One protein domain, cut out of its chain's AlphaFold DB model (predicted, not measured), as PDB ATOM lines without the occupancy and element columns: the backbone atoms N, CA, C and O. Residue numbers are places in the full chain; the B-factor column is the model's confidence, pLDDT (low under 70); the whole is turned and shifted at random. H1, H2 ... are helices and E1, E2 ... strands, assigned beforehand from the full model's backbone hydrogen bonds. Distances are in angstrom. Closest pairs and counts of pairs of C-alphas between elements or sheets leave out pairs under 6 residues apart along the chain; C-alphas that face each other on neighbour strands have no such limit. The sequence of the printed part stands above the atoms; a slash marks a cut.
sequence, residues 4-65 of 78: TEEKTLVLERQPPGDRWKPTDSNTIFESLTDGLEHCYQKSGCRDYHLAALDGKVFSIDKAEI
ATOM      1  N   THR A   4      81.708 167.213  64.542       63.53
ATOM      2  CA  THR A   4      80.363 166.870  64.064       63.53
ATOM      3  C   THR A   4      80.491 166.187  62.713       63.53
ATOM      4  O   THR A   4      81.195 166.673  61.830       63.53
ATOM      5  N   GLU A   5      79.830 165.043  62.563       72.12
ATOM      6  CA  GLU A   5      79.742 164.331  61.290       72.12
ATOM      7  C   GLU A   5      78.492 164.813  60.549       72.12
ATOM      8  O   GLU A   5      77.368 164.452  60.909       72.12
ATOM      9  N   GLU A   6      78.675 165.629  59.513       81.62
ATOM     10  CA  GLU A   6      77.576 166.055  58.649       81.62
ATOM     11  C   GLU A   6      77.412 165.063  57.496       81.62
ATOM     12  O   GLU A   6      78.345 164.791  56.738       81.62
ATOM     13  N   LYS A   7      76.208 164.485  57.385       88.25
ATOM     14  CA  LYS A   7      75.845 163.541  56.323       88.25
ATOM     15  C   LYS A   7      74.999 164.245  55.274       88.25
ATOM     16  O   LYS A   7      73.874 164.646  55.561       88.25
ATOM     17  N   THR A   8      75.496 164.288  54.044       90.31
ATOM     18  CA  THR A   8      74.801 164.921  52.915       90.31
ATOM     19  C   THR A   8      74.495 163.887  51.845       90.31
ATOM     20  O   THR A   8      75.371 163.112  51.475       90.31
ATOM     21  N   LEU A   9      73.256 163.843  51.347       93.00
ATOM     22  CA  LEU A   9      72.869 162.922  50.274       93.00
ATOM     23  C   LEU A   9      73.538 163.331  48.957       93.00
ATOM     24  O   LEU A   9      73.335 164.448  48.477       93.00
ATOM     25  N   VAL A  10      74.290 162.410  48.357       94.19
ATOM     26  CA  VAL A  10      75.061 162.673  47.135       94.19
ATOM     27  C   VAL A  10      74.664 161.800  45.954       94.19
ATOM     28  O   VAL A  10      74.720 162.292  44.831       94.19
ATOM     29  N   LEU A  11      74.230 160.551  46.171       94.88
ATOM     30  CA  LEU A  11      73.774 159.655  45.099       94.88
ATOM     31  C   LEU A  11      72.498 158.912  45.493       94.88
ATOM     32  O   LEU A  11      72.326 158.501  46.642       94.88
ATOM     33  N   GLU A  12      71.657 158.660  44.498       95.19
ATOM     34  CA  GLU A  12      70.443 157.856  44.588       95.19
ATOM     35  C   GLU A  12      70.439 156.778  43.499       95.19
ATOM     36  O   GLU A  12      70.702 157.040  42.323       95.19
ATOM     37  N   ARG A  13      70.122 155.545  43.877       94.75
ATOM     38  CA  ARG A  13      70.086 154.390  42.987       94.75
ATOM     39  C   ARG A  13      68.830 154.428  42.125       94.75
ATOM     40  O   ARG A  13      67.735 154.699  42.611       94.75
ATOM     41  N   GLN A  14      68.983 154.123  40.843       93.25
ATOM     42  CA  GLN A  14      67.917 154.125  39.848       93.25
ATOM     43  C   GLN A  14      67.731 152.710  39.273       93.25
ATOM     44  O   GLN A  14      68.592 152.216  38.544       93.25
ATOM     45  N   PRO A  15      66.616 152.019  39.564       87.06
ATOM     46  CA  PRO A  15      66.336 150.714  38.970       87.06
ATOM     47  C   PRO A  15      65.934 150.829  37.486       87.06
ATOM     48  O   PRO A  15      65.492 151.893  37.045       87.06
ATOM     49  N   PRO A  16      66.020 149.744  36.685       88.62
ATOM     50  CA  PRO A  16      66.728 148.478  36.925       88.62
ATOM     51  C   PRO A  16      68.260 148.594  36.989       88.62
ATOM     52  O   PRO A  16      68.841 149.509  36.409       88.62
ATOM     53  N   GLY A  17      68.898 147.608  37.627       86.38
ATOM     54  CA  GLY A  17      70.355 147.440  37.640       86.38
ATOM     55  C   GLY A  17      71.082 148.283  38.686       86.38
ATOM     56  O   GLY A  17      70.477 148.752  39.652       86.38
ATOM     57  N   ASP A  18      72.393 148.441  38.498       89.75
ATOM     58  CA  ASP A  18      73.257 149.243  39.369       89.75
ATOM     59  C   ASP A  18      73.501 150.641  38.802       89.75
ATOM     60  O   ASP A  18      74.621 151.040  38.518       89.75
ATOM     61  N   ARG A  19      72.416 151.386  38.586       93.81
ATOM     62  CA  ARG A  19      72.512 152.755  38.082       93.81
ATOM     63  C   ARG A  19      72.388 153.750  39.217       93.81
ATOM     64  O   ARG A  19      71.591 153.552  40.131       93.81
ATOM     65  N   TRP A  20      73.145 154.831  39.132       94.50
ATOM     66  CA  TRP A  20      73.246 155.835  40.183       94.50
ATOM     67  C   TRP A  20      73.082 157.226  39.599       94.50
ATOM     68  O   TRP A  20      73.643 157.550  38.557       94.50
ATOM     69  N   LYS A  21      72.296 158.055  40.274       95.00
ATOM     70  CA  LYS A  21      72.045 159.441  39.907       95.00
ATOM     71  C   LYS A  21      72.549 160.345  41.034       95.00
ATOM     72  O   LYS A  21      72.114 160.162  42.169       95.00
ATOM     73  N   PRO A  22      73.437 161.309  40.762       94.06
ATOM     74  CA  PRO A  22      73.832 162.296  41.747       94.06
ATOM     75  C   PRO A  22      72.703 163.283  42.027       94.06
ATOM     76  O   PRO A  22      71.899 163.599  41.154       94.06
ATOM     77  N   THR A  23      72.657 163.813  43.244       91.75
ATOM     78  CA  THR A  23      71.648 164.813  43.634       91.75
ATOM     79  C   THR A  23      71.822 166.145  42.906       91.75
ATOM     80  O   THR A  23      70.870 166.904  42.750       91.75
ATOM     81  N   ASP A  24      73.032 166.410  42.427       87.88
ATOM     82  CA  ASP A  24      73.409 167.662  41.780       87.88
ATOM     83  C   ASP A  24      73.280 167.655  40.249       87.88
ATOM     84  O   ASP A  24      73.260 168.709  39.618       87.88
ATOM     85  N   SER A  25      73.184 166.478  39.629       88.31
ATOM     86  CA  SER A  25      73.151 166.350  38.173       88.31
ATOM     87  C   SER A  25      72.110 165.332  37.715       88.31
ATOM     88  O   SER A  25      71.756 164.386  38.411       88.31
ATOM     89  N   ASN A  26      71.619 165.508  36.491       89.25
ATOM     90  CA  ASN A  26      70.731 164.542  35.850       89.25
ATOM     91  C   ASN A  26      71.470 163.403  35.135       89.25
ATOM     92  O   ASN A  26      70.817 162.541  34.546       89.25
ATOM     93  N   THR A  27      72.803 163.376  35.188       91.62
ATOM     94  CA  THR A  27      73.604 162.280  34.637       91.62
ATOM     95  C   THR A  27      73.315 160.982  35.384       91.62
ATOM     96  O   THR A  27      73.391 160.938  36.606       91.62
ATOM     97  N   ILE A  28      73.001 159.914  34.653       93.00
ATOM     98  CA  ILE A  28      72.874 158.574  35.227       93.00
ATOM     99  C   ILE A  28      74.182 157.835  34.969       93.00
ATOM    100  O   ILE A  28      74.586 157.673  33.820       93.00
ATOM    101  N   PHE A  29      74.818 157.386  36.040       93.62
ATOM    102  CA  PHE A  29      75.994 156.532  36.007       93.62
ATOM    103  C   PHE A  29      75.580 155.063  36.001       93.62
ATOM    104  O   PHE A  29      74.607 154.684  36.654       93.62
ATOM    105  N   GLU A  30      76.320 154.234  35.269       92.19
ATOM    106  CA  GLU A  30      76.060 152.792  35.148       92.19
ATOM    107  C   GLU A  30      76.698 151.958  36.270       92.19
ATOM    108  O   GLU A  30      76.528 150.741  36.303       92.19
ATOM    109  N   SER A  31      77.425 152.613  37.178       92.06
ATOM    110  CA  SER A  31      78.104 152.000  38.315       92.06
ATOM    111  C   SER A  31      78.171 152.971  39.489       92.06
ATOM    112  O   SER A  31      78.300 154.187  39.309       92.06
ATOM    113  N   LEU A  32      78.133 152.429  40.708       90.88
ATOM    114  CA  LEU A  32      78.365 153.192  41.935       90.88
ATOM    115  C   LEU A  32      79.711 153.928  41.903       90.88
ATOM    116  O   LEU A  32      79.794 155.069  42.350       90.88
ATOM    117  N   THR A  33      80.757 153.290  41.370       91.38
ATOM    118  CA  THR A  33      82.117 153.847  41.367       91.38
ATOM    119  C   THR A  33      82.206 155.129  40.544       91.38
ATOM    120  O   THR A  33      82.805 156.092  41.012       91.38
ATOM    121  N   ASP A  34      81.560 155.182  39.377       92.75
ATOM    122  CA  ASP A  34      81.512 156.393  38.545       92.75
ATOM    123  C   ASP A  34      80.772 157.534  39.257       92.75
ATOM    124  O   ASP A  34      81.213 158.685  39.247       92.75
ATOM    125  N   GLY A  35      79.673 157.211  39.948       92.38
ATOM    126  CA  GLY A  35      78.953 158.177  40.775       92.38
ATOM    127  C   GLY A  35      79.812 158.714  41.923       92.38
ATOM    128  O   GLY A  35      79.845 159.921  42.157       92.38
ATOM    129  N   LEU A  36      80.539 157.835  42.619       91.25
ATOM    130  CA  LEU A  36      81.444 158.221  43.704       91.25
ATOM    131  C   LEU A  36      82.616 159.062  43.197       91.25
ATOM    132  O   LEU A  36      82.980 160.038  43.849       91.25
ATOM    133  N   GLU A  37      83.186 158.730  42.039       92.00
ATOM    134  CA  GLU A  37      84.259 159.517  41.432       92.00
ATOM    135  C   GLU A  37      83.774 160.923  41.063       92.00
ATOM    136  O   GLU A  37      84.451 161.902  41.373       92.00
ATOM    137  N   HIS A  38      82.566 161.053  40.508       92.12
ATOM    138  CA  HIS A  38      81.949 162.357  40.261       92.12
ATOM    139  C   HIS A  38      81.779 163.169  41.556       92.12
ATOM    140  O   HIS A  38      82.150 164.345  41.616       92.12
ATOM    141  N   CYS A  39      81.266 162.543  42.620       89.69
ATOM    142  CA  CYS A  39      81.130 163.181  43.930       89.69
ATOM    143  C   CYS A  39      82.490 163.584  44.522       89.69
ATOM    144  O   CYS A  39      82.606 164.675  45.090       89.69
ATOM    145  N   TYR A  40      83.523 162.757  44.346       89.62
ATOM    146  CA  TYR A  40      84.882 163.032  44.807       89.62
ATOM    147  C   TYR A  40      85.526 164.187  44.043       89.62
ATOM    148  O   TYR A  40      86.058 165.100  44.667       89.62
ATOM    149  N   GLN A  41      85.434 164.204  42.711       89.44
ATOM    150  CA  GLN A  41      85.966 165.297  41.892       89.44
ATOM    151  C   GLN A  41      85.323 166.641  42.242       89.44
ATOM    152  O   GLN A  41      85.976 167.679  42.152       89.44
ATOM    153  N   LYS A  42      84.055 166.626  42.665       86.19
ATOM    154  CA  LYS A  42      83.319 167.838  43.015       86.19
ATOM    155  C   LYS A  42      83.563 168.319  44.447       86.19
ATOM    156  O   LYS A  42      83.767 169.511  44.657       86.19
ATOM    157  N   SER A  43      83.474 167.421  45.426       85.19
ATOM    158  CA  SER A  43      83.509 167.774  46.857       85.19
ATOM    159  C   SER A  43      84.870 167.546  47.516       85.19
ATOM    160  O   SER A  43      85.149 168.132  48.556       85.19
ATOM    161  N   GLY A  44      85.711 166.677  46.953       84.62
ATOM    162  CA  GLY A  44      86.925 166.173  47.598       84.62
ATOM    163  C   GLY A  44      86.666 165.185  48.745       84.62
ATOM    164  O   GLY A  44      87.624 164.719  49.365       84.62
ATOM    165  N   CYS A  45      85.403 164.846  49.031       83.69
ATOM    166  CA  CYS A  45      85.028 163.974  50.141       83.69
ATOM    167  C   CYS A  45      85.484 162.530  49.895       83.69
ATOM    168  O   CYS A  45      85.288 161.981  48.810       83.69
ATOM    169  N   ARG A  46      86.097 161.904  50.904       85.50
ATOM    170  CA  ARG A  46      86.639 160.535  50.818       85.50
ATOM    171  C   ARG A  46      85.806 159.511  51.577       85.50
ATOM    172  O   ARG A  46      85.890 158.322  51.282       85.50
ATOM    173  N   ASP A  47      85.010 159.974  52.531       89.31
ATOM    174  CA  ASP A  47      84.214 159.140  53.413       89.31
ATOM    175  C   ASP A  47      82.756 159.134  52.942       89.31
ATOM    176  O   ASP A  47      82.092 160.169  52.890       89.31
ATOM    177  N   TYR A  48      82.244 157.949  52.609       90.81
ATOM    178  CA  TYR A  48      80.875 157.773  52.131       90.81
ATOM    179  C   TYR A  48      80.147 156.688  52.924       90.81
ATOM    180  O   TYR A  48      80.715 155.654  53.278       90.81
ATOM    181  N   HIS A  49      78.855 156.900  53.160       92.12
ATOM    182  CA  HIS A  49      77.948 155.933  53.760       92.12
ATOM    183  C   HIS A  49      76.925 155.451  52.731       92.12
ATOM    184  O   HIS A  49      76.104 156.232  52.251       92.12
ATOM    185  N   LEU A  50      76.954 154.154  52.422       92.56
ATOM    186  CA  LEU A  50      76.011 153.505  51.514       92.56
ATOM    187  C   LEU A  50      74.847 152.876  52.295       92.56
ATOM    188  O   LEU A  50      75.006 151.851  52.959       92.56
ATOM    189  N   ALA A  51      73.655 153.445  52.148       93.38
ATOM    190  CA  ALA A  51      72.398 152.858  52.591       93.38
ATOM    191  C   ALA A  51      71.852 151.928  51.495       93.38
ATOM    192  O   ALA A  51      70.987 152.308  50.709       93.38
ATOM    193  N   ALA A  52      72.371 150.697  51.429       87.62
ATOM    194  CA  ALA A  52      72.072 149.745  50.351       87.62
ATOM    195  C   ALA A  52      70.574 149.416  50.198       87.62
ATOM    196  O   ALA A  52      70.096 149.228  49.082       87.62
ATOM    197  N   LEU A  53      69.839 149.371  51.313       87.19
ATOM    198  CA  LEU A  53      68.407 149.054  51.342       87.19
ATOM    199  C   LEU A  53      67.554 150.177  50.734       87.19
ATOM    200  O   LEU A  53      66.594 149.904  50.023       87.19
ATOM    201  N   ASP A  54      67.946 151.428  50.982       89.44
ATOM    202  CA  ASP A  54      67.270 152.627  50.472       89.44
ATOM    203  C   ASP A  54      67.828 153.071  49.106       89.44
ATOM    204  O   ASP A  54      67.259 153.924  48.432       89.44
ATOM    205  N   GLY A  55      68.959 152.492  48.690       91.38
ATOM    206  CA  GLY A  55      69.663 152.869  47.472       91.38
ATOM    207  C   GLY A  55      70.234 154.283  47.535       91.38
ATOM    208  O   GLY A  55      70.210 154.982  46.532       91.38
ATOM    209  N   LYS A  56      70.728 154.733  48.691       94.38
ATOM    210  CA  LYS A  56      71.249 156.100  48.862       94.38
ATOM    211  C   LYS A  56      72.695 156.109  49.320       94.38
ATOM    212  O   LYS A  56      73.101 155.263  50.115       94.38
ATOM    213  N   VAL A  57      73.462 157.084  48.850       93.94
ATOM    214  CA  VAL A  57      74.837 157.333  49.295       93.94
ATOM    215  C   VAL A  57      74.921 158.718  49.891       93.94
ATOM    216  O   VAL A  57      74.498 159.697  49.273       93.94
ATOM    217  N   PHE A  58      75.516 158.792  51.071       93.00
ATOM    218  CA  PHE A  58      75.764 160.033  51.781       93.00
ATOM    219  C   PHE A  58      77.267 160.290  51.857       93.00
ATOM    220  O   PHE A  58      78.018 159.370  52.169       93.00
ATOM    221  N   SER A  59      77.709 161.516  51.597       91.06
ATOM    222  CA  SER A  59      79.065 161.962  51.926       91.06
ATOM    223  C   SER A  59      79.132 162.332  53.404       91.06
ATOM    224  O   SER A  59      78.190 162.944  53.916       91.06
ATOM    225  N   ILE A  60      80.223 161.973  54.074       87.12
ATOM    226  CA  ILE A  60      80.493 162.337  55.466       87.12
ATOM    227  C   ILE A  60      81.602 163.386  55.463       87.12
ATOM    228  O   ILE A  60      82.748 163.073  55.148       87.12
ATOM    229  N   ASP A  61      81.265 164.618  55.831       79.50
ATOM    230  CA  ASP A  61      82.264 165.657  56.073       79.50
ATOM    231  C   ASP A  61      82.526 165.782  57.578       79.50
ATOM    232  O   ASP A  61      81.596 165.806  58.391       79.50
ATOM    233  N   LYS A  62      83.806 165.803  57.961       65.56
ATOM    234  CA  LYS A  62      84.227 166.020  59.349       65.56
ATOM    235  C   LYS A  62      84.557 167.495  59.517       65.56
ATOM    236  O   LYS A  62      85.702 167.900  59.323       65.56
ATOM    237  N   ALA A  63      83.560 168.277  59.910       57.78
ATOM    238  CA  ALA A  63      83.764 169.677  60.237       57.78
ATOM    239  C   ALA A  63      84.422 169.803  61.624       57.78
ATOM    240  O   ALA A  63      83.896 169.323  62.632       57.78
ATOM    241  N   GLU A  64      85.586 170.456  61.685       51.34
ATOM    242  CA  GLU A  64      86.196 170.865  62.952       51.34
ATOM    243  C   GLU A  64      85.325 171.939  63.614       51.34
ATOM    244  O   GLU A  64      85.169 173.046  63.090       51.34
ATOM    245  N   ILE A  65      84.771 171.634  64.789       52.16
ATOM    246  CA  ILE A  65      84.073 172.626  65.604       52.16
ATOM    247  C   ILE A  65      85.134 173.605  66.112       52.16
ATOM    248  O   ILE A  65      85.952 173.267  66.972       52.16
TER     249      ILE A  65
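Overview. This is residues 4 to 65 of the 78 residues of an uncharacterized protein of Candidatus Pacearchaeota archaeon (UniProt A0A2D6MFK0). One strongly twisted sheet of four strands has a single helix, H1, packed over one face, while no named helix lies over its other face. The two long inner strands, E1 and E4, run side by side, and their ends near residues 4 and 64 reach past the helix as a two-stranded ribbon at one end of the long axis; the turn of the hairpin E1 and E2 lies at the other end. The printed part has 62 residues, with E1, E2, H1, E3 and E4 in that order along it; the sheet's order is E2 - E1 - E4 - E3, all antiparallel, and the class is mixed, helices and strands. The whole is compact, with a radius of gyration of the C-alphas of 11.5 A, yet elongated in outline, spanning 41 by 24 by 16 A.

Arrangement. E1, residues 4 to 14, and E2, residues 19 to 22, form a hairpin, antiparallel at 134 degrees, with N 12 and O 21 2.8 A apart, within hydrogen-bond range. H1, residues 32 to 43, is on the sheet at a height over the sheet of 7.8 A, making two layers, a sheet with a helix on one face. It lies over E1 and runs slantwise to the strands, at 44 degrees to E1 on the local plane. The closest C-alphas of E1 and H1 are those of Val 10 and Cys 39, 6.9 A apart; those of E2 and H1 are Trp 20 and Leu 32, at 6.0 A. In H1 every O i to N i+4 pair is within hydrogen-bond range. E3, residues 48 to 51, and E4, residues 56 to 64, form a second hairpin, antiparallel at 144 degrees, with N 49 and O 58 at 2.8 A. E4 is also the antiparallel neighbour of E1, at 160 degrees, with N 8 and O 59 at 3.0 A and N 59 and O 8 at 2.8 A. H1 and E4 are near each other, with 8 pairs of C-alphas within 10 A. The edge strands E2 and E3 are apart.

Along the chain. E1 begins at C-alpha 4, (80.363, 166.870, 64.064), and measures 30.1 A from first to last C-alpha. E2 measures 10.3 A. H1 begins at C-alpha 32, (78.365, 153.192, 41.935), and measures 16.2 A. E3 measures 9.8 A. E4 measures 25.3 A and ends at C-alpha 64, (86.196, 170.865, 62.952).

Size, cuts and confidence. The two C-alphas farthest apart are those of Pro 16 and Ile 65, 41.3 A, while those of Thr 4 and Ile 65 are 7.0 A apart. The printed part has no cut and no long link; the link E2 to H1 is short and the other three are tight. The mean pLDDT of the printed part is 87.5, with residue 4 and residues 62 to 65 under 70.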